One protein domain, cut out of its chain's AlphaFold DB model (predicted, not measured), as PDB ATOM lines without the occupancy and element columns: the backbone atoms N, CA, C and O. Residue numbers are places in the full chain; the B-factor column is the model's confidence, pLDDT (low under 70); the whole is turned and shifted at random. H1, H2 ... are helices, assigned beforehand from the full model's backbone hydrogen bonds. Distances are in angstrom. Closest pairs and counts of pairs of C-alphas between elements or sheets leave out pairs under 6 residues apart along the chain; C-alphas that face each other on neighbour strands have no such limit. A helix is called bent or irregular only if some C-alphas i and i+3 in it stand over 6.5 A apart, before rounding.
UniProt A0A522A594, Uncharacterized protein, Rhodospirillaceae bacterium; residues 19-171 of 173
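Overview. This is residues 19 to 171 of the 173 residues of an uncharacterized protein of Rhodospirillaceae bacterium (UniProt A0A522A594). Two long helices, H2 and H5, cross in the middle of a compact helical body. H4 folds back along H5 as a hairpin, H1 and H6 run side by side near one end of H5, and H7 and H8 pack on H2. The printed part has 153 residues with eight named helices, H1 to H8, and no named strand: all helix. The radius of gyration of the C-alphas is 14.7 A, and the spans are 43 by 31 by 28 A.

Along the chain. H1, residues 20 to 33, begins at C-alpha 20 (26.761, 7.789, 91.054) and is 20.6 A long. H2 is residues 36 to 56, 30.1 A; H3, 65 to 68; H4, 76 to 99, 35.0 A; H5, 102 to 122, 30.8 A. H6 is residues 126 to 137, H7 140 to 151. H7 is irregular: C-alphas 141 and 144 are 7.4 A apart. H8, residues 157 to 163, ends at C-alpha 163 (4.334, -1.595, 100.926).

Arrangement. H2 touches H5, at residues 106 to 114 of H5 alone, about perpendicular at 88 degrees; the closest C-alphas, of Ala 46 and Gly 110, are 3.6 A apart. H4 and H5 form a hairpin at a shallow tilt of 19 degrees, closest at Cys 96 and Thr 104, C-alphas 4.8 A apart. H1 touches H6 at a shallow tilt of 33 degrees, only just short of steep, closest at the C-alphas of Leu 28 and Leu 132, 6.1 A. Residues 36 to 45 of H2 touch H7, and residues 44 to 51 touch H8. H3 is near H5. Every O i to N i+4 pair is within hydrogen-bond range in H2, H4, H6 and H8; H1 has 9 of 10, H5 16 of 17, H7 6 of 8, and H3 is too short for one.

Size, cuts and confidence. The C-alphas of Glu 76 and Arg 153 are farthest apart, 43.4 A. The printed part has no cut and no long link. Residue 125 alone has pLDDT under 70.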
ATOM      1  N   THR A  19      31.090   8.174  93.341       89.06
ATOM      2  CA  THR A  19      30.386   8.585  92.117       89.06
ATOM      3  C   THR A  19      29.001   7.922  92.058       89.06
ATOM      4  O   THR A  19      28.786   6.910  92.739       89.06
ATOM      5  N   PRO A  20      28.051   8.444  91.263       88.69
ATOM      6  CA  PRO A  20      26.761   7.789  91.054       88.69
ATOM      7  C   PRO A  20      26.878   6.298  90.717       88.69
ATOM      8  O   PRO A  20      26.247   5.465  91.364       88.69
ATOM      9  N   GLU A  21      27.767   5.942  89.792       90.00
ATOM     10  CA  GLU A  21      28.017   4.565  89.359       90.00
ATOM     11  C   GLU A  21      28.554   3.706  90.509       90.00
ATOM     12  O   GLU A  21      28.161   2.550  90.676       90.00
ATOM     13  N   GLN A  22      29.429   4.273  91.346       91.31
ATOM     14  CA  GLN A  22      29.957   3.586  92.523       91.31
ATOM     15  C   GLN A  22      28.883   3.352  93.588       91.31
ATOM     16  O   GLN A  22      28.883   2.290  94.208       91.31
ATOM     17  N   LYS A  23      27.957   4.302  93.791       91.69
ATOM     18  CA  LYS A  23      26.809   4.139  94.703       91.69
ATOM     19  C   LYS A  23      25.891   3.011  94.226       91.69
ATOM     20  O   LYS A  23      25.542   2.137  95.017       91.69
ATOM     21  N   VAL A  24      25.572   2.989  92.928       92.00
ATOM     22  CA  VAL A  24      24.773   1.926  92.295       92.00
ATOM     23  C   VAL A  24      25.448   0.566  92.455       92.00
ATOM     24  O   VAL A  24      24.842  -0.375  92.968       92.00
ATOM     25  N   THR A  25      26.730   0.477  92.092       92.00
ATOM     26  CA  THR A  25      27.507  -0.768  92.168       92.00
ATOM     27  C   THR A  25      27.595  -1.297  93.599       92.00
ATOM     28  O   THR A  25      27.432  -2.495  93.821       92.00
ATOM     29  N   ALA A  26      27.835  -0.420  94.580       92.31
ATOM     30  CA  ALA A  26      27.944  -0.813  95.981       92.31
ATOM     31  C   ALA A  26      26.633  -1.406  96.518       92.31
ATOM     32  O   ALA A  26      26.662  -2.447  97.176       92.31
ATOM     33  N   LEU A  27      25.488  -0.788  96.203       93.44
ATOM     34  CA  LEU A  27      24.193  -1.300  96.645       93.44
ATOM     35  C   LEU A  27      23.839  -2.617  95.943       93.44
ATOM     36  O   LEU A  27      23.456  -3.569  96.616       93.44
ATOM     37  N   LEU A  28      24.033  -2.719  94.623       93.94
ATOM     38  CA  LEU A  28      23.816  -3.976  93.894       93.94
ATOM     39  C   LEU A  28      24.682  -5.114  94.436       93.94
ATOM     40  O   LEU A  28      24.200  -6.232  94.601       93.94
ATOM     41  N   HIS A  29      25.948  -4.837  94.754       94.12
ATOM     42  CA  HIS A  29      26.829  -5.824  95.370       94.12
ATOM     43  C   HIS A  29      26.282  -6.314  96.719       94.12
ATOM     44  O   HIS A  29      26.266  -7.519  96.960       94.12
ATOM     45  N   ALA A  30      25.800  -5.409  97.577       92.31
ATOM     46  CA  ALA A  30      25.183  -5.783  98.849       92.31
ATOM     47  C   ALA A  30      23.908  -6.625  98.650       92.31
ATOM     48  O   ALA A  30      23.746  -7.652  99.301       92.31
ATOM     49  N   LEU A  31      23.037  -6.242  97.708       94.56
ATOM     50  CA  LEU A  31      21.793  -6.965  97.417       94.56
ATOM     51  C   LEU A  31      22.040  -8.371  96.857       94.56
ATOM     52  O   LEU A  31      21.338  -9.307  97.226       94.56
ATOM     53  N   ARG A  32      23.059  -8.546  96.007       93.69
ATOM     54  CA  ARG A  32      23.436  -9.854  95.441       93.69
ATOM     55  C   ARG A  32      23.872 -10.869  96.501       93.69
ATOM     56  O   ARG A  32      23.803 -12.067  96.246       93.69
ATOM     57  N   GLN A  33      24.345 -10.399  97.655       92.38
ATOM     58  CA  GLN A  33      24.791 -11.238  98.770       92.38
ATOM     59  C   GLN A  33      23.699 -11.472  99.821       92.38
ATOM     60  O   GLN A  33      23.884 -12.313 100.698       92.38
ATOM     61  N   ALA A  34      22.584 -10.743  99.744       92.69
ATOM     62  CA  ALA A  34      21.525 -10.777 100.739       92.69
ATOM     63  C   ALA A  34      20.586 -11.979 100.555       92.69
ATOM     64  O   ALA A  34      20.242 -12.383  99.440       92.69
ATOM     65  N   SER A  35      20.124 -12.520 101.676       94.19
ATOM     66  CA  SER A  35      19.041 -13.502 101.742       94.19
ATOM     67  C   SER A  35      17.664 -12.855 101.488       94.19
ATOM     68  O   SER A  35      17.511 -11.639 101.632       94.19
ATOM     69  N   PRO A  36      16.618 -13.636 101.147       93.06
ATOM     70  CA  PRO A  36      15.268 -13.101 100.945       93.06
ATOM     71  C   PRO A  36      14.697 -12.321 102.140       93.06
ATOM     72  O   PRO A  36      13.957 -11.358 101.943       93.06
ATOM     73  N   ASP A  37      15.034 -12.700 103.376       92.81
ATOM     74  CA  ASP A  37      14.561 -12.010 104.585       92.81
ATOM     75  C   ASP A  37      15.219 -10.630 104.733       92.81
ATOM     76  O   ASP A  37      14.553  -9.637 105.032       92.81
ATOM     77  N   GLU A  38      16.518 -10.543 104.444       94.75
ATOM     78  CA  GLU A  38      17.259  -9.279 104.431       94.75
ATOM     79  C   GLU A  38      16.756  -8.353 103.319       94.75
ATOM     80  O   GLU A  38      16.567  -7.159 103.555       94.75
ATOM     81  N   LEU A  39      16.462  -8.898 102.132       96.56
ATOM     82  CA  LEU A  39      15.853  -8.151 101.027       96.56
ATOM     83  C   LEU A  39      14.470  -7.603 101.406       96.56
ATOM     84  O   LEU A  39      14.176  -6.442 101.113       96.56
ATOM     85  N   GLY A  40      13.652  -8.392 102.114       96.00
ATOM     86  CA  GLY A  40      12.379  -7.932 102.677       96.00
ATOM     87  C   GLY A  40      12.569  -6.766 103.653       96.00
ATOM     88  O   GLY A  40      11.823  -5.787 103.604       96.00
ATOM     89  N   GLY A  41      13.626  -6.816 104.469       95.12
ATOM     90  CA  GLY A  41      14.051  -5.711 105.329       95.12
ATOM     91  C   GLY A  41      14.427  -4.447 104.553       95.12
ATOM     92  O   GLY A  41      13.922  -3.369 104.870       95.12
ATOM     93  N   VAL A  42      15.258  -4.567 103.511       95.50
ATOM     94  CA  VAL A  42      15.653  -3.430 102.656       95.50
ATOM     95  C   VAL A  42      14.432  -2.803 101.979       95.50
ATOM     96  O   VAL A  42      14.283  -1.578 101.967       95.50
ATOM     97  N   LEU A  43      13.523  -3.626 101.457       95.75
ATOM     98  CA  LEU A  43      12.302  -3.144 100.824       95.75
ATOM     99  C   LEU A  43      11.390  -2.433 101.840       95.75
ATOM    100  O   LEU A  43      10.905  -1.338 101.562       95.75
ATOM    101  N   ALA A  44      11.220  -2.990 103.043       95.25
ATOM    102  CA  ALA A  44      10.407  -2.390 104.098       95.25
ATOM    103  C   ALA A  44      10.926  -1.004 104.517       95.25
ATOM    104  O   ALA A  44      10.139  -0.058 104.624       95.25
ATOM    105  N   VAL A  45      12.245  -0.848 104.703       94.88
ATOM    106  CA  VAL A  45      12.828   0.459 105.058       94.88
ATOM    107  C   VAL A  45      12.742   1.458 103.906       94.88
ATOM    108  O   VAL A  45      12.465   2.634 104.146       94.88
ATOM    109  N   ALA A  46      12.891   1.018 102.651       95.75
ATOM    110  CA  ALA A  46      12.694   1.876 101.483       95.75
ATOM    111  C   ALA A  46      11.252   2.408 101.414       95.75
ATOM    112  O   ALA A  46      11.035   3.606 101.213       95.75
ATOM    113  N   MET A  47      10.252   1.555 101.650       94.69
ATOM    114  CA  MET A  47       8.846   1.975 101.665       94.69
ATOM    115  C   MET A  47       8.538   2.915 102.836       94.69
ATOM    116  O   MET A  47       7.864   3.932 102.653       94.69
ATOM    117  N   GLN A  48       9.107   2.653 104.017       92.56
ATOM    118  CA  GLN A  48       9.024   3.567 105.159       92.56
ATOM    119  C   GLN A  48       9.625   4.935 104.842       92.56
ATOM    120  O   GLN A  48       9.024   5.954 105.172       92.56
ATOM    121  N   ALA A  49      10.788   4.977 104.188       93.00
ATOM    122  CA  ALA A  49      11.405   6.230 103.778       93.00
ATOM    123  C   ALA A  49      10.504   7.009 102.816       93.00
ATOM    124  O   ALA A  49      10.295   8.200 103.029       93.00
ATOM    125  N   LYS A  50       9.898   6.345 101.820       92.94
ATOM    126  CA  LYS A  50       8.935   6.992 100.916       92.94
ATOM    127  C   LYS A  50       7.761   7.600 101.687       92.94
ATOM    128  O   LYS A  50       7.455   8.775 101.508       92.94
ATOM    129  N   LYS A  51       7.134   6.827 102.579       91.75
ATOM    130  CA  LYS A  51       6.038   7.312 103.429       91.75
ATOM    131  C   LYS A  51       6.468   8.526 104.256       91.75
ATOM    132  O   LYS A  51       5.745   9.518 104.324       91.75
ATOM    133  N   THR A  52       7.646   8.479 104.878       89.81
ATOM    134  CA  THR A  52       8.187   9.609 105.644       89.81
ATOM    135  C   THR A  52       8.354  10.850 104.766       89.81
ATOM    136  O   THR A  52       7.943  11.937 105.167       89.81
ATOM    137  N   LEU A  53       8.909  10.707 103.561       88.44
ATOM    138  CA  LEU A  53       9.077  11.819 102.622       88.44
ATOM    139  C   LEU A  53       7.731  12.445 102.225       88.44
ATOM    140  O   LEU A  53       7.578  13.662 102.317       88.44
ATOM    141  N   ASP A  54       6.741  11.619 101.879       87.94
ATOM    142  CA  ASP A  54       5.407  12.078 101.471       87.94
ATOM    143  C   ASP A  54       4.660  12.800 102.608       87.94
ATOM    144  O   ASP A  54       3.993  13.814 102.392       87.94
ATOM    145  N   THR A  55       4.767  12.279 103.832       85.50
ATOM    146  CA  THR A  55       4.010  12.777 104.994       85.50
ATOM    147  C   THR A  55       4.627  14.012 105.641       85.50
ATOM    148  O   THR A  55       3.895  14.881 106.111       85.50
ATOM    149  N   THR A  56       5.956  14.107 105.686       81.25
ATOM    150  CA  THR A  56       6.640  15.165 106.446       81.25
ATOM    151  C   THR A  56       6.920  16.415 105.624       81.25
ATOM    152  O   THR A  56       7.074  17.487 106.204       81.25
ATOM    153  N   ARG A  57       6.994  16.299 104.289       77.25
ATOM    154  CA  ARG A  57       7.348  17.404 103.377       77.25
ATOM    155  C   ARG A  57       8.651  18.123 103.766       77.25
ATOM    156  O   ARG A  57       8.832  19.297 103.459       77.25
ATOM    157  N   LEU A  58       9.567  17.415 104.436       75.69
ATOM    158  CA  LEU A  58      10.884  17.939 104.832       75.69
ATOM    159  C   LEU A  58      11.821  18.140 103.635       75.69
ATOM    160  O   LEU A  58      12.832  18.830 103.746       75.69
ATOM    161  N   ILE A  59      11.478  17.547 102.491       78.88
ATOM    162  CA  ILE A  59      12.044  17.883 101.192       78.88
ATOM    163  C   ILE A  59      11.012  18.740 100.457       78.88
ATOM    164  O   ILE A  59       9.895  18.289 100.215       78.88
ATOM    165  N   GLU A  60      11.393  19.970 100.103       79.38
ATOM    166  CA  GLU A  60      10.520  20.911  99.384       79.38
ATOM    167  C   GLU A  60      10.150  20.402  97.989       79.38
ATOM    168  O   GLU A  60       9.038  20.606  97.506       79.38
ATOM    169  N   THR A  61      11.098  19.736  97.330       82.38
ATOM    170  CA  THR A  61      10.880  19.130  96.020       82.38
ATOM    171  C   THR A  61       9.926  17.938  96.165       82.38
ATOM    172  O   THR A  61      10.220  17.030  96.943       82.38
ATOM    173  N   PRO A  62       8.805  17.882  95.424       83.75
ATOM    174  CA  PRO A  62       7.902  16.736  95.468       83.75
ATOM    175  C   PRO A  62       8.580  15.437  95.020       83.75
ATOM    176  O   PRO A  62       9.466  15.452  94.163       83.75
ATOM    177  N   PHE A  63       8.124  14.309  95.567       87.69
ATOM    178  CA  PHE A  63       8.559  12.986  95.121       87.69
ATOM    179  C   PHE A  63       8.198  12.789  93.629       87.69
ATOM    180  O   PHE A  63       7.027  12.950  93.272       87.69
ATOM    181  N   PRO A  64       9.158  12.446  92.746       88.50
ATOM    182  CA  PRO A  64       8.960  12.437  91.293       88.50
ATOM    183  C   PRO A  64       8.254  11.156  90.803       88.50
ATOM    184  O   PRO A  64       8.822  10.356  90.058       88.50
ATOM    185  N   ALA A  65       7.015  10.931  91.246       89.06
ATOM    186  CA  ALA A  65       6.240   9.730  90.910       89.06
ATOM    187  C   ALA A  65       5.976   9.585  89.398       89.06
ATOM    188  O   ALA A  65       6.013   8.472  88.882       89.06
ATOM    189  N   ASP A  66       5.802  10.707  88.698       88.31
ATOM    190  CA  ASP A  66       5.595  10.819  87.245       88.31
ATOM    191  C   ASP A  66       6.806  10.390  86.398       88.31
ATOM    192  O   ASP A  66       6.676  10.121  85.211       88.31
ATOM    193  N   ILE A  67       8.007  10.340  86.985       88.56
ATOM    194  CA  ILE A  67       9.188   9.764  86.319       88.56
ATOM    195  C   ILE A  67       9.221   8.245  86.526       88.56
ATOM    196  O   ILE A  67       9.685   7.495  85.668       88.56
ATOM    197  N   LEU A  68       8.743   7.772  87.681       89.50
ATOM    198  CA  LEU A  68       8.784   6.357  88.046       89.50
ATOM    199  C   LEU A  68       7.650   5.536  87.429       89.50
ATOM    200  O   LEU A  68       7.779   4.314  87.327       89.50
ATOM    201  N   ASP A  69       6.547   6.172  87.043       86.62
ATOM    202  CA  ASP A  69       5.413   5.503  86.407       86.62
ATOM    203  C   ASP A  69       5.694   5.074  84.953       86.62
ATOM    204  O   ASP A  69       5.041   4.154  84.461       86.62
ATOM    205  N   GLY A  70       6.708   5.667  84.311       79.00
ATOM    206  CA  GLY A  70       7.103   5.381  82.933       79.00
ATOM    207  C   GLY A  70       6.223   6.035  81.865       79.00
ATOM    208  O   GLY A  70       6.391   5.728  80.688       79.00
ATOM    209  N   HIS A  71       5.301   6.927  82.236       78.69
ATOM    210  CA  HIS A  71       4.425   7.616  81.286       78.69
ATOM    211  C   HIS A  71       5.122   8.770  80.557       78.69
ATOM    212  O   HIS A  71       4.731   9.100  79.437       78.69
ATOM    213  N   THR A  72       6.169   9.350  81.151       72.50
ATOM    214  CA  THR A  72       6.941  10.449  80.552       72.50
ATOM    215  C   THR A  72       8.399  10.028  80.347       72.50
ATOM    216  O   THR A  72       9.059   9.655  81.321       72.50
ATOM    217  N   PRO A  73       8.942  10.088  79.116       75.62
ATOM    218  CA  PRO A  73      10.372   9.903  78.887       75.62
ATOM    219  C   PRO A  73      11.199  10.912  79.695       75.62
ATOM    220  O   PRO A  73      10.822  12.078  79.805       75.62
ATOM    221  N   LEU A  74      12.342  10.482  80.235       85.31
ATOM    222  CA  LEU A  74      13.224  11.366  80.996       85.31
ATOM    223  C   LEU A  74      13.999  12.302  80.054       85.31
ATOM    224  O   LEU A  74      15.061  11.949  79.540       85.31
ATOM    225  N   ASP A  75      13.459  13.498  79.840       88.12
ATOM    226  CA  ASP A  75      14.113  14.583  79.110       88.12
ATOM    227  C   ASP A  75      15.138  15.344  79.983       88.12
ATOM    228  O   ASP A  75      15.422  14.982  81.131       88.12
ATOM    229  N   GLU A  76      15.747  16.399  79.434       89.56
ATOM    230  CA  GLU A  76      16.746  17.207  80.146       89.56
ATOM    231  C   GLU A  76      16.162  17.903  81.388       89.56
ATOM    232  O   GLU A  76      16.802  17.941  82.443       89.56
ATOM    233  N   ALA A  77      14.921  18.392  81.304       89.06
ATOM    234  CA  ALA A  77      14.239  19.035  82.423       89.06
ATOM    235  C   ALA A  77      13.930  18.029  83.546       89.06
ATOM    236  O   ALA A  77      14.177  18.306  84.724       89.06
ATOM    237  N   GLY A  78      13.449  16.839  83.186       89.25
ATOM    238  CA  GLY A  78      13.216  15.726  84.096       89.25
ATOM    239  C   GLY A  78      14.505  15.266  84.768       89.25
ATOM    240  O   GLY A  78      14.525  15.076  85.986       89.25
ATOM    241  N   ARG A  79      15.608  15.174  84.016       89.81
ATOM    242  CA  ARG A  79      16.940  14.856  84.551       89.81
ATOM    243  C   ARG A  79      17.405  15.898  85.567       89.81
ATOM    244  O   ARG A  79      17.770  15.530  86.679       89.81
ATOM    245  N   ALA A  80      17.314  17.189  85.243       90.19
ATOM    246  CA  ALA A  80      17.687  18.264  86.163       90.19
ATOM    247  C   ALA A  80      16.833  18.257  87.447       90.19
ATOM    248  O   ALA A  80      17.354  18.449  88.553       90.19
ATOM    249  N   ARG A  81      15.524  17.986  87.322       90.56
ATOM    250  CA  ARG A  81      14.608  17.822  88.464       90.56
ATOM    251  C   ARG A  81      15.021  16.638  89.337       90.56
ATOM    252  O   ARG A  81      15.058  16.770  90.560       90.56
ATOM    253  N   LEU A  82      15.357  15.510  88.717       91.69
ATOM    254  CA  LEU A  82      15.763  14.290  89.401       91.69
ATOM    255  C   LEU A  82      17.090  14.463  90.144       91.69
ATOM    256  O   LEU A  82      17.195  14.105  91.313       91.69
ATOM    257  N   GLU A  83      18.077  15.093  89.512       91.50
ATOM    258  CA  GLU A  83      19.356  15.422  90.142       91.50
ATOM    259  C   GLU A  83      19.183  16.376  91.328       91.50
ATOM    260  O   GLU A  83      19.819  16.194  92.370       91.50
ATOM    261  N   LYS A  84      18.307  17.384  91.208       92.25
ATOM    262  CA  LYS A  84      17.953  18.247  92.344       92.25
ATOM    263  C   LYS A  84      17.333  17.428  93.474       92.25
ATOM    264  O   LYS A  84      17.757  17.574  94.618       92.25
ATOM    265  N   TYR A  85      16.379  16.557  93.150       92.94
ATOM    266  CA  TYR A  85      15.717  15.705  94.131       92.94
ATOM    267  C   TYR A  85      16.713  14.801  94.867       92.94
ATOM    268  O   TYR A  85      16.710  14.757  96.095       92.94
ATOM    269  N   VAL A  86      17.634  14.161  94.140       93.38
ATOM    270  CA  VAL A  86      18.703  13.337  94.724       93.38
ATOM    271  C   VAL A  86      19.570  14.147  95.689       93.38
ATOM    272  O   VAL A  86      19.807  13.692  96.807       93.38
ATOM    273  N   ARG A  87      19.995  15.363  95.320       92.25
ATOM    274  CA  ARG A  87      20.777  16.231  96.223       92.25
ATOM    275  C   ARG A  87      20.011  16.576  97.501       92.25
ATOM    276  O   ARG A  87      20.590  16.562  98.592       92.25
ATOM    277  N   ASP A  88      18.716  16.864  97.380       92.44
ATOM    278  CA  ASP A  88      17.856  17.151  98.530       92.44
ATOM    279  C   ASP A  88      17.717  15.906  99.434       92.44
ATOM    280  O   ASP A  88      17.847  16.008 100.658       92.44
ATOM    281  N   MET A  89      17.566  14.711  98.846       93.50
ATOM    282  CA  MET A  89      17.538  13.437  99.575       93.50
ATOM    283  C   MET A  89      18.863  13.125 100.275       93.50
ATOM    284  O   MET A  89      18.860  12.681 101.421       93.50
ATOM    285  N   GLU A  90      20.005  13.377  99.637       92.88
ATOM    286  CA  GLU A  90      21.328  13.192 100.243       92.88
ATOM    287  C   GLU A  90      21.546  14.129 101.433       92.88
ATOM    288  O   GLU A  90      22.099  13.732 102.466       92.88
ATOM    289  N   ARG A  91      21.079  15.380 101.326       90.94
ATOM    290  CA  ARG A  91      21.062  16.317 102.452       90.94
ATOM    291  C   ARG A  91      20.187  15.789 103.584       90.94
ATOM    292  O   ARG A  91      20.663  15.743 104.716       90.94
ATOM    293  N   PHE A  92      18.963  15.360 103.284       90.81
ATOM    294  CA  PHE A  92      18.048  14.831 104.292       90.81
ATOM    295  C   PHE A  92      18.601  13.566 104.963       90.81
ATOM    296  O   PHE A  92      18.629  13.480 106.188       90.81
ATOM    297  N   ARG A  93      19.187  12.642 104.192       91.94
ATOM    298  CA  ARG A  93      19.865  11.449 104.718       91.94
ATOM    299  C   ARG A  93      20.966  11.806 105.715       91.94
ATOM    300  O   ARG A  93      21.068  11.168 106.759       91.94
ATOM    301  N   ARG A  94      21.790  12.824 105.426       89.88
ATOM    302  CA  ARG A  94      22.832  13.291 106.361       89.88
ATOM    303  C   ARG A  94      22.241  13.819 107.668       89.88
ATOM    304  O   ARG A  94      22.811  13.538 108.718       89.88
ATOM    305  N   ILE A  95      21.110  14.524 107.611       88.19
ATOM    306  CA  ILE A  95      20.390  14.990 108.806       88.19
ATOM    307  C   ILE A  95      19.930  13.782 109.630       88.19
ATOM    308  O   ILE A  95      20.313  13.666 110.794       88.19
ATOM    309  N   CYS A  96      19.241  12.821 109.010       87.38
ATOM    310  CA  CYS A  96      18.773  11.610 109.688       87.38
ATOM    311  C   CYS A  96      19.910  10.811 110.356       87.38
ATOM    312  O   CYS A  96      19.764  10.341 111.487       87.38
ATOM    313  N   LEU A  97      21.056  10.682 109.676       86.31
ATOM    314  CA  LEU A  97      22.249  10.029 110.226       86.31
ATOM    315  C   LEU A  97      22.863  10.811 111.393       86.31
ATOM    316  O   LEU A  97      23.387  10.197 112.318       86.31
ATOM    317  N   SER A  98      22.807  12.145 111.359       84.81
ATOM    318  CA  SER A  98      23.335  12.994 112.434       84.81
ATOM    319  C   SER A  98      22.470  12.983 113.695       84.81
ATOM    320  O   SER A  98      23.013  13.077 114.792       84.81
ATOM    321  N   GLU A  99      21.151  12.815 113.555       86.69
ATOM    322  CA  GLU A  99      20.225  12.698 114.690       86.69
ATOM    323  C   GLU A  99      20.392  11.372 115.449       86.69
ATOM    324  O   GLU A  99      20.145  11.309 116.650       86.69
ATOM    325  N   GLY A 100      20.843  10.313 114.767       72.31
ATOM    326  CA  GLY A 100      21.344   9.097 115.415       72.31
ATOM    327  C   GLY A 100      20.309   8.252 116.170       72.31
ATOM    328  O   GLY A 100      20.692   7.415 116.986       72.31
ATOM    329  N   THR A 101      19.009   8.431 115.916       77.94
ATOM    330  CA  THR A 101      17.958   7.568 116.480       77.94
ATOM    331  C   THR A 101      17.749   6.317 115.620       77.94
ATOM    332  O   THR A 101      18.058   6.310 114.429       77.94
ATOM    333  N   ILE A 102      17.173   5.250 116.186       72.50
ATOM    334  CA  ILE A 102      16.843   4.026 115.424       72.50
ATOM    335  C   ILE A 102      15.895   4.345 114.255       72.50
ATOM    336  O   ILE A 102      16.074   3.838 113.148       72.50
ATOM    337  N   LEU A 103      14.907   5.214 114.489       74.19
ATOM    338  CA  LEU A 103      13.931   5.611 113.474       74.19
ATOM    339  C   LEU A 103      14.591   6.411 112.347       74.19
ATOM    340  O   LEU A 103      14.364   6.121 111.173       74.19
ATOM    341  N   THR A 104      15.456   7.367 112.687       82.31
ATOM    342  CA  THR A 104      16.150   8.189 111.687       82.31
ATOM    343  C   THR A 104      17.200   7.378 110.928       82.31
ATOM    344  O   THR A 104      17.353   7.570 109.726       82.31
ATOM    345  N   ALA A 105      17.851   6.401 111.566       82.75
ATOM    346  CA  ALA A 105      18.749   5.464 110.894       82.75
ATOM    347  C   ALA A 105      18.010   4.560 109.891       82.75
ATOM    348  O   ALA A 105      18.471   4.387 108.765       82.75
ATOM    349  N   SER A 106      16.835   4.032 110.260       84.88
ATOM    350  CA  SER A 106      16.000   3.235 109.348       84.88
ATOM    351  C   SER A 106      15.553   4.050 108.130       84.88
ATOM    352  O   SER A 106      15.717   3.620 106.986       84.88
ATOM    353  N   VAL A 107      15.084   5.281 108.359       88.31
ATOM    354  CA  VAL A 107      14.719   6.210 107.279       88.31
ATOM    355  C   VAL A 107      15.932   6.536 106.401       88.31
ATOM    356  O   VAL A 107      15.816   6.506 105.179       88.31
ATOM    357  N   ALA A 108      17.109   6.780 106.984       88.88
ATOM    358  CA  ALA A 108      18.337   7.045 106.234       88.88
ATOM    359  C   ALA A 108      18.744   5.879 105.315       88.88
ATOM    360  O   ALA A 108      19.188   6.120 104.188       88.88
ATOM    361  N   ASN A 109      18.570   4.637 105.774       89.62
ATOM    362  CA  ASN A 109      18.829   3.441 104.972       89.62
ATOM    363  C   ASN A 109      17.818   3.313 103.826       89.62
ATOM    364  O   ASN A 109      18.208   3.084 102.687       89.62
ATOM    365  N   GLY A 110      16.529   3.543 104.089       93.12
ATOM    366  CA  GLY A 110      15.514   3.535 103.034       93.12
ATOM    367  C   GLY A 110      15.702   4.640 101.986       93.12
ATOM    368  O   GLY A 110      15.462   4.419 100.800       93.12
ATOM    369  N   ILE A 111      16.179   5.820 102.399       94.75
ATOM    370  CA  ILE A 111      16.521   6.923 101.487       94.75
ATOM    371  C   ILE A 111      17.646   6.517 100.526       94.75
ATOM    372  O   ILE A 111      17.627   6.928  99.368       94.75
ATOM    373  N   GLU A 112      18.612   5.705 100.962       94.69
ATOM    374  CA  GLU A 112      19.715   5.247 100.110       94.69
ATOM    375  C   GLU A 112      19.225   4.422  98.916       94.69
ATOM    376  O   GLU A 112      19.645   4.679  97.788       94.69
ATOM    377  N   THR A 113      18.274   3.509  99.130       94.81
ATOM    378  CA  THR A 113      17.655   2.726  98.048       94.81
ATOM    379  C   THR A 113      16.991   3.623  97.003       94.81
ATOM    380  O   THR A 113      17.137   3.398  95.799       94.81
ATOM    381  N   TRP A 114      16.297   4.676  97.443       95.31
ATOM    382  CA  TRP A 114      15.676   5.646  96.541       95.31
ATOM    383  C   TRP A 114      16.695   6.515  95.811       95.31
ATOM    384  O   TRP A 114      16.575   6.675  94.601       95.31
ATOM    385  N   ILE A 115      17.720   7.023  96.505       94.75
ATOM    386  CA  ILE A 115      18.821   7.769  95.877       94.75
ATOM    387  C   ILE A 115      19.422   6.934  94.752       94.75
ATOM    388  O   ILE A 115      19.524   7.413  93.628       94.75
ATOM    389  N   VAL A 116      19.773   5.676  95.027       94.31
ATOM    390  CA  VAL A 116      20.354   4.790  94.015       94.31
ATOM    391  C   VAL A 116      19.372   4.548  92.869       94.31
ATOM    392  O   VAL A 116      19.769   4.666  91.713       94.31
ATOM    393  N   THR A 117      18.092   4.300  93.163       93.75
ATOM    394  CA  THR A 117      17.046   4.156  92.133       93.75
ATOM    395  C   THR A 117      17.020   5.370  91.202       93.75
ATOM    396  O   THR A 117      17.103   5.221  89.987       93.75
ATOM    397  N   PHE A 118      16.979   6.582  91.746       93.56
ATOM    398  CA  PHE A 118      16.950   7.799  90.939       93.56
ATOM    399  C   PHE A 118      18.256   8.041  90.181       93.56
ATOM    400  O   PHE A 118      18.216   8.437  89.019       93.56
ATOM    401  N   LEU A 119      19.408   7.736  90.783       92.00
ATOM    402  CA  LEU A 119      20.693   7.816  90.092       92.00
ATOM    403  C   LEU A 119      20.729   6.890  88.871       92.00
ATOM    404  O   LEU A 119      21.151   7.343  87.811       92.00
ATOM    405  N   THR A 120      20.221   5.652  88.955       91.56
ATOM    406  CA  THR A 120      20.193   4.746  87.785       91.56
ATOM    407  C   THR A 120      19.412   5.316  86.602       91.56
ATOM    408  O   THR A 120      19.819   5.124  85.464       91.56
ATOM    409  N   LEU A 121      18.352   6.092  86.853       89.19
ATOM    410  CA  LEU A 121      17.570   6.739  85.794       89.19
ATOM    411  C   LEU A 121      18.318   7.906  85.135       89.19
ATOM    412  O   LEU A 121      18.053   8.242  83.985       89.19
ATOM    413  N   THR A 122      19.263   8.528  85.845       85.06
ATOM    414  CA  THR A 122      20.138   9.567  85.276       85.06
ATOM    415  C   THR A 122      21.337   8.988  84.525       85.06
ATOM    416  O   THR A 122      21.975   9.696  83.750       85.06
ATOM    417  N   LEU A 123      21.659   7.711  84.712       82.94
ATOM    418  CA  LEU A 123      22.772   7.068  84.022       82.94
ATOM    419  C   LEU A 123      22.313   6.499  82.669       82.94
ATOM    420  O   LEU A 123      21.132   6.215  82.485       82.94
ATOM    421  N   PRO A 124      23.230   6.280  81.708       71.81
ATOM    422  CA  PRO A 124      22.909   5.581  80.457       71.81
ATOM    423  C   PRO A 124      22.393   4.147  80.667       71.81
ATOM    424  O   PRO A 124      21.889   3.520  79.740       71.81
ATOM    425  N   ALA A 125      22.563   3.612  81.875       66.31
ATOM    426  CA  ALA A 125      22.444   2.208  82.197       66.31
ATOM    427  C   ALA A 125      21.162   1.949  83.016       66.31
ATOM    428  O   ALA A 125      21.145   1.959  84.247       66.31
ATOM    429  N   MET A 126      20.044   1.754  82.305       78.25
ATOM    430  CA  MET A 126      18.762   1.379  82.922       78.25
ATOM    431  C   MET A 126      18.752  -0.063  83.455       78.25
ATOM    432  O   MET A 126      17.929  -0.391  84.311       78.25
ATOM    433  N   ALA A 127      19.647  -0.927  82.964       84.88
ATOM    434  CA  ALA A 127      19.703  -2.342  83.329       84.88
ATOM    435  C   ALA A 127      19.971  -2.544  84.830       84.88
ATOM    436  O   ALA A 127      19.345  -3.389  85.460       84.88
ATOM    437  N   GLU A 128      20.823  -1.716  85.423       88.38
ATOM    438  CA  GLU A 128      21.179  -1.734  86.839       88.38
ATOM    439  C   GLU A 128      19.990  -1.346  87.720       88.38
ATOM    440  O   GLU A 128      19.788  -1.929  88.786       88.38
ATOM    441  N   GLY A 129      19.169  -0.393  87.265       89.38
ATOM    442  CA  GLY A 129      17.918  -0.037  87.934       89.38
ATOM    443  C   GLY A 129      16.927  -1.201  87.932       89.38
ATOM    444  O   GLY A 129      16.322  -1.501  88.964       89.38
ATOM    445  N   ARG A 130      16.804  -1.903  86.799       91.62
ATOM    446  CA  ARG A 130      15.961  -3.104  86.681       91.62
ATOM    447  C   ARG A 130      16.473  -4.240  87.557       91.62
ATOM    448  O   ARG A 130      15.699  -4.841  88.293       91.62
ATOM    449  N   GLU A 131      17.779  -4.498  87.538       93.19
ATOM    450  CA  GLU A 131      18.408  -5.523  88.369       93.19
ATOM    451  C   GLU A 131      18.197  -5.241  89.864       93.19
ATOM    452  O   GLU A 131      17.826  -6.145  90.614       93.19
ATOM    453  N   LEU A 132      18.370  -3.987  90.297       94.06
ATOM    454  CA  LEU A 132      18.147  -3.575  91.683       94.06
ATOM    455  C   LEU A 132      16.731  -3.919  92.148       94.06
ATOM    456  O   LEU A 132      16.562  -4.559  93.188       94.06
ATOM    457  N   TRP A 133      15.714  -3.538  91.374       94.00
ATOM    458  CA  TRP A 133      14.326  -3.833  91.731       94.00
ATOM    459  C   TRP A 133      13.990  -5.317  91.589       94.00
ATOM    460  O   TRP A 133      13.275  -5.847  92.437       94.00
ATOM    461  N   ALA A 134      14.577  -6.023  90.621       94.44
ATOM    462  CA  ALA A 134      14.439  -7.471  90.496       94.44
ATOM    463  C   ALA A 134      14.995  -8.226  91.717       94.44
ATOM    464  O   ALA A 134      14.417  -9.236  92.112       94.44
ATOM    465  N   PHE A 135      16.083  -7.759  92.343       95.19
ATOM    466  CA  PHE A 135      16.548  -8.322  93.616       95.19
ATOM    467  C   PHE A 135      15.581  -8.024  94.754       95.19
ATOM    468  O   PHE A 135      15.177  -8.948  95.457       95.19
ATOM    469  N   LEU A 136      15.180  -6.762  94.923       95.31
ATOM    470  CA  LEU A 136      14.290  -6.358  96.016       95.31
ATOM    471  C   LEU A 136      12.951  -7.109  95.988       95.31
ATOM    472  O   LEU A 136      12.460  -7.519  97.038       95.31
ATOM    473  N   LEU A 137      12.399  -7.359  94.797       95.12
ATOM    474  CA  LEU A 137      11.155  -8.114  94.627       95.12
ATOM    475  C   LEU A 137      11.251  -9.572  95.104       95.12
ATOM    476  O   LEU A 137      10.246 -10.142  95.514       95.12
ATOM    477  N   ARG A 138      12.444 -10.176  95.155       95.69
ATOM    478  CA  ARG A 138      12.609 -11.528  95.730       95.69
ATOM    479  C   ARG A 138      12.314 -11.566  97.230       95.69
ATOM    480  O   ARG A 138      11.981 -12.625  97.749       95.69
ATOM    481  N   GLY A 139      12.452 -10.433  97.921       95.69
ATOM    482  CA  GLY A 139      12.134 -10.287  99.342       95.69
ATOM    483  C   GLY A 139      10.683  -9.893  99.626       95.69
ATOM    484  O   GLY A 139      10.305  -9.782 100.790       95.69
ATOM    485  N   GLU A 140       9.859  -9.676  98.597       94.94
ATOM    486  CA  GLU A 140       8.472  -9.220  98.742       94.94
ATOM    487  C   GLU A 140       7.616 -10.095  99.678       94.94
ATOM    488  O   GLU A 140       6.940  -9.514 100.529       94.94
ATOM    489  N   PRO A 141       7.687 -11.444  99.654       96.56
ATOM    490  CA  PRO A 141       6.934 -12.277 100.599       96.56
ATOM    491  C   PRO A 141       7.231 -11.982 102.079       96.56
ATOM    492  O   PRO A 141       6.395 -12.238 102.943       96.56
ATOM    493  N   ASN A 142       8.403 -11.413 102.374       96.25
ATOM    494  CA  ASN A 142       8.879 -11.130 103.726       96.25
ATOM    495  C   ASN A 142       8.715  -9.658 104.136       96.25
ATOM    496  O   ASN A 142       8.947  -9.314 105.299       96.25
ATOM    497  N   VAL A 143       8.325  -8.772 103.210       95.88
ATOM    498  CA  VAL A 143       8.320  -7.319 103.443       95.88
ATOM    499  C   VAL A 143       7.379  -6.920 104.577       95.88
ATOM    500  O   VAL A 143       7.722  -6.086 105.414       95.88
ATOM    501  N   GLU A 144       6.201  -7.544 104.642       95.81
ATOM    502  CA  GLU A 144       5.196  -7.212 105.645       95.81
ATOM    503  C   GLU A 144       5.669  -7.601 107.048       95.81
ATOM    504  O   GLU A 144       5.585  -6.801 107.980       95.81
ATOM    505  N   ALA A 145       6.228  -8.807 107.191       95.50
ATOM    506  CA  ALA A 145       6.787  -9.283 108.451       95.50
ATOM    507  C   ALA A 145       7.949  -8.391 108.919       95.50
ATOM    508  O   ALA A 145       7.979  -7.976 110.082       95.50
ATOM    509  N   ALA A 146       8.854  -8.024 108.006       94.94
ATOM    510  CA  ALA A 146       9.960  -7.118 108.294       94.94
ATOM    511  C   ALA A 146       9.469  -5.727 108.737       94.94
ATOM    512  O   ALA A 146       9.971  -5.162 109.712       94.94
ATOM    513  N   TYR A 147       8.441  -5.189 108.075       94.38
ATOM    514  CA  TYR A 147       7.876  -3.896 108.447       94.38
ATOM    515  C   TYR A 147       7.167  -3.953 109.808       94.38
ATOM    516  O   TYR A 147       7.387  -3.072 110.641       94.38
ATOM    517  N   ARG A 148       6.374  -5.000 110.090       94.19
ATOM    518  CA  ARG A 148       5.752  -5.206 111.415       94.19
ATOM    519  C   ARG A 148       6.800  -5.276 112.521       94.19
ATOM    520  O   ARG A 148       6.619  -4.659 113.569       94.19
ATOM    521  N   PHE A 149       7.909  -5.974 112.279       91.81
ATOM    522  CA  PHE A 149       9.025  -6.037 113.222       91.81
ATOM    523  C   PHE A 149       9.617  -4.649 113.511       91.81
ATOM    524  O   PHE A 149       9.880  -4.311 114.666       91.81
ATOM    525  N   MET A 150       9.767  -3.816 112.478       88.56
ATOM    526  CA  MET A 150      10.270  -2.449 112.609       88.56
ATOM    527  C   MET A 150       9.320  -1.540 113.408       88.56
ATOM    528  O   MET A 150       9.782  -0.817 114.292       88.56
ATOM    529  N   VAL A 151       8.011  -1.561 113.123       89.75
ATOM    530  CA  VAL A 151       7.038  -0.659 113.779       89.75
ATOM    531  C   VAL A 151       6.482  -1.196 115.098       89.75
ATOM    532  O   VAL A 151       5.898  -0.430 115.863       89.75
ATOM    533  N   ARG A 152       6.668  -2.492 115.381       90.75
ATOM    534  CA  ARG A 152       6.206  -3.192 116.595       90.75
ATOM    535  C   ARG A 152       4.703  -3.051 116.862       90.75
ATOM    536  O   ARG A 152       4.275  -2.975 118.012       90.75
ATOM    537  N   ARG A 153       3.907  -3.002 115.795       93.56
ATOM    538  CA  ARG A 153       2.440  -2.949 115.832       93.56
ATOM    539  C   ARG A 153       1.838  -3.504 114.545       93.56
ATOM    540  O   ARG A 153       2.552  -3.716 113.564       93.56
ATOM    541  N   ASP A 154       0.520  -3.664 114.548       94.38
ATOM    542  CA  ASP A 154      -0.233  -3.957 113.335       94.38
ATOM    543  C   ASP A 154      -0.165  -2.798 112.338       94.38
ATOM    544  O   ASP A 154      -0.100  -1.618 112.705       94.38
ATOM    545  N   LEU A 155      -0.166  -3.169 111.061       94.38
ATOM    546  CA  LEU A 155      -0.132  -2.259 109.926       94.38
ATOM    547  C   LEU A 155      -1.500  -1.629 109.692       94.38
ATOM    548  O   LEU A 155      -2.516  -2.325 109.697       94.38
ATOM    549  N   THR A 156      -1.509  -0.329 109.408       94.75
ATOM    550  CA  THR A 156      -2.703   0.326 108.864       94.75
ATOM    551  C   THR A 156      -2.850   0.028 107.371       94.75
ATOM    552  O   THR A 156      -1.876  -0.333 106.708       94.75
ATOM    553  N   ASP A 157      -4.043   0.237 106.814       94.69
ATOM    554  CA  ASP A 157      -4.278   0.047 105.373       94.69
ATOM    555  C   ASP A 157      -3.387   0.960 104.527       94.69
ATOM    556  O   ASP A 157      -2.751   0.503 103.585       94.69
ATOM    557  N   VAL A 158      -3.198   2.211 104.965       91.69
ATOM    558  CA  VAL A 158      -2.254   3.146 104.335       91.69
ATOM    559  C   VAL A 158      -0.843   2.557 104.274       91.69
ATOM    560  O   VAL A 158      -0.151   2.702 103.274       91.69
ATOM    561  N   GLU A 159      -0.378   1.889 105.331       93.69
ATOM    562  CA  GLU A 159       0.959   1.284 105.327       93.69
ATOM    563  C   GLU A 159       1.055   0.096 104.388       93.69
ATOM    564  O   GLU A 159       2.060  -0.030 103.693       93.69
ATOM    565  N   ARG A 160       0.011  -0.734 104.327       94.56
ATOM    566  CA  ARG A 160      -0.056  -1.826 103.355       94.56
ATOM    567  C   ARG A 160      -0.010  -1.287 101.930       94.56
ATOM    568  O   ARG A 160       0.783  -1.789 101.142       94.56
ATOM    569  N   ASP A 161      -0.742  -0.215 101.637       94.06
ATOM    570  CA  ASP A 161      -0.700   0.439 100.328       94.06
ATOM    571  C   ASP A 161       0.721   0.910  99.987       94.06
ATOM    572  O   ASP A 161       1.232   0.626  98.903       94.06
ATOM    573  N   TYR A 162       1.420   1.546 100.935       92.69
ATOM    574  CA  TYR A 162       2.816   1.950 100.745       92.69
ATOM    575  C   TYR A 162       3.754   0.764 100.488       92.69
ATOM    576  O   TYR A 162       4.661   0.886  99.664       92.69
ATOM    577  N   LEU A 163       3.534  -0.384 101.138       94.44
ATOM    578  CA  LEU A 163       4.334  -1.595 100.926       94.44
ATOM    579  C   LEU A 163       4.188  -2.185  99.516       94.44
ATOM    580  O   LEU A 163       5.067  -2.935  99.086       94.44
ATOM    581  N   THR A 164       3.146  -1.813  98.768       91.88
ATOM    582  CA  THR A 164       2.953  -2.224  97.364       91.88
ATOM    583  C   THR A 164       3.641  -1.311  96.346       91.88
ATOM    584  O   THR A 164       3.700  -1.644  95.164       91.88
ATOM    585  N   TYR A 165       4.193  -0.166  96.763       91.81
ATOM    586  CA  TYR A 165       4.734   0.819  95.826       91.81
ATOM    587  C   TYR A 165       5.984   0.312  95.086       91.81
ATOM    588  O   TYR A 165       6.953  -0.125  95.711       91.81
ATOM    589  N   ARG A 166       6.008   0.430  93.750       91.12
ATOM    590  CA  ARG A 166       7.150   0.053  92.893       91.12
ATOM    591  C   ARG A 166       7.360   1.069  91.756       91.12
ATOM    592  O   ARG A 166       6.373   1.612  91.256       91.12
ATOM    593  N   PRO A 167       8.603   1.306  91.295       91.75
ATOM    594  CA  PRO A 167       8.869   2.127  90.117       91.75
ATOM    595  C   PRO A 167       8.616   1.333  88.836       91.75
ATOM    596  O   PRO A 167       9.450   0.544  88.396       91.75
ATOM    597  N   ARG A 168       7.454   1.554  88.225       91.19
ATOM    598  CA  ARG A 168       6.972   0.804  87.056       91.19
ATOM    599  C   ARG A 168       7.937   0.842  85.874       91.19
ATOM    600  O   ARG A 168       8.127  -0.187  85.237       91.19
ATOM    601  N   ILE A 169       8.603   1.972  85.631       88.75
ATOM    602  CA  ILE A 169       9.581   2.122  84.538       88.75
ATOM    603  C   ILE A 169      10.748   1.113  84.611       88.75
ATOM    604  O   ILE A 169      11.360   0.791  83.596       88.75
ATOM    605  N   LEU A 170      11.044   0.584  85.804       88.94
ATOM    606  CA  LEU A 170      12.099  -0.410  86.032       88.94
ATOM    607  C   LEU A 170      11.577  -1.855  86.066       88.94
ATOM    608  O   LEU A 170      12.366  -2.771  86.279       88.94
ATOM    609  N   LEU A 171      10.272  -2.069  85.874       86.31
ATOM    610  CA  LEU A 171       9.637  -3.392  85.904       86.31
ATOM    611  C   LEU A 171       9.169  -3.888  84.531       86.31
ATOM    612  O   LEU A 171       8.800  -5.051  84.406       86.31
TER     613      LEU A 171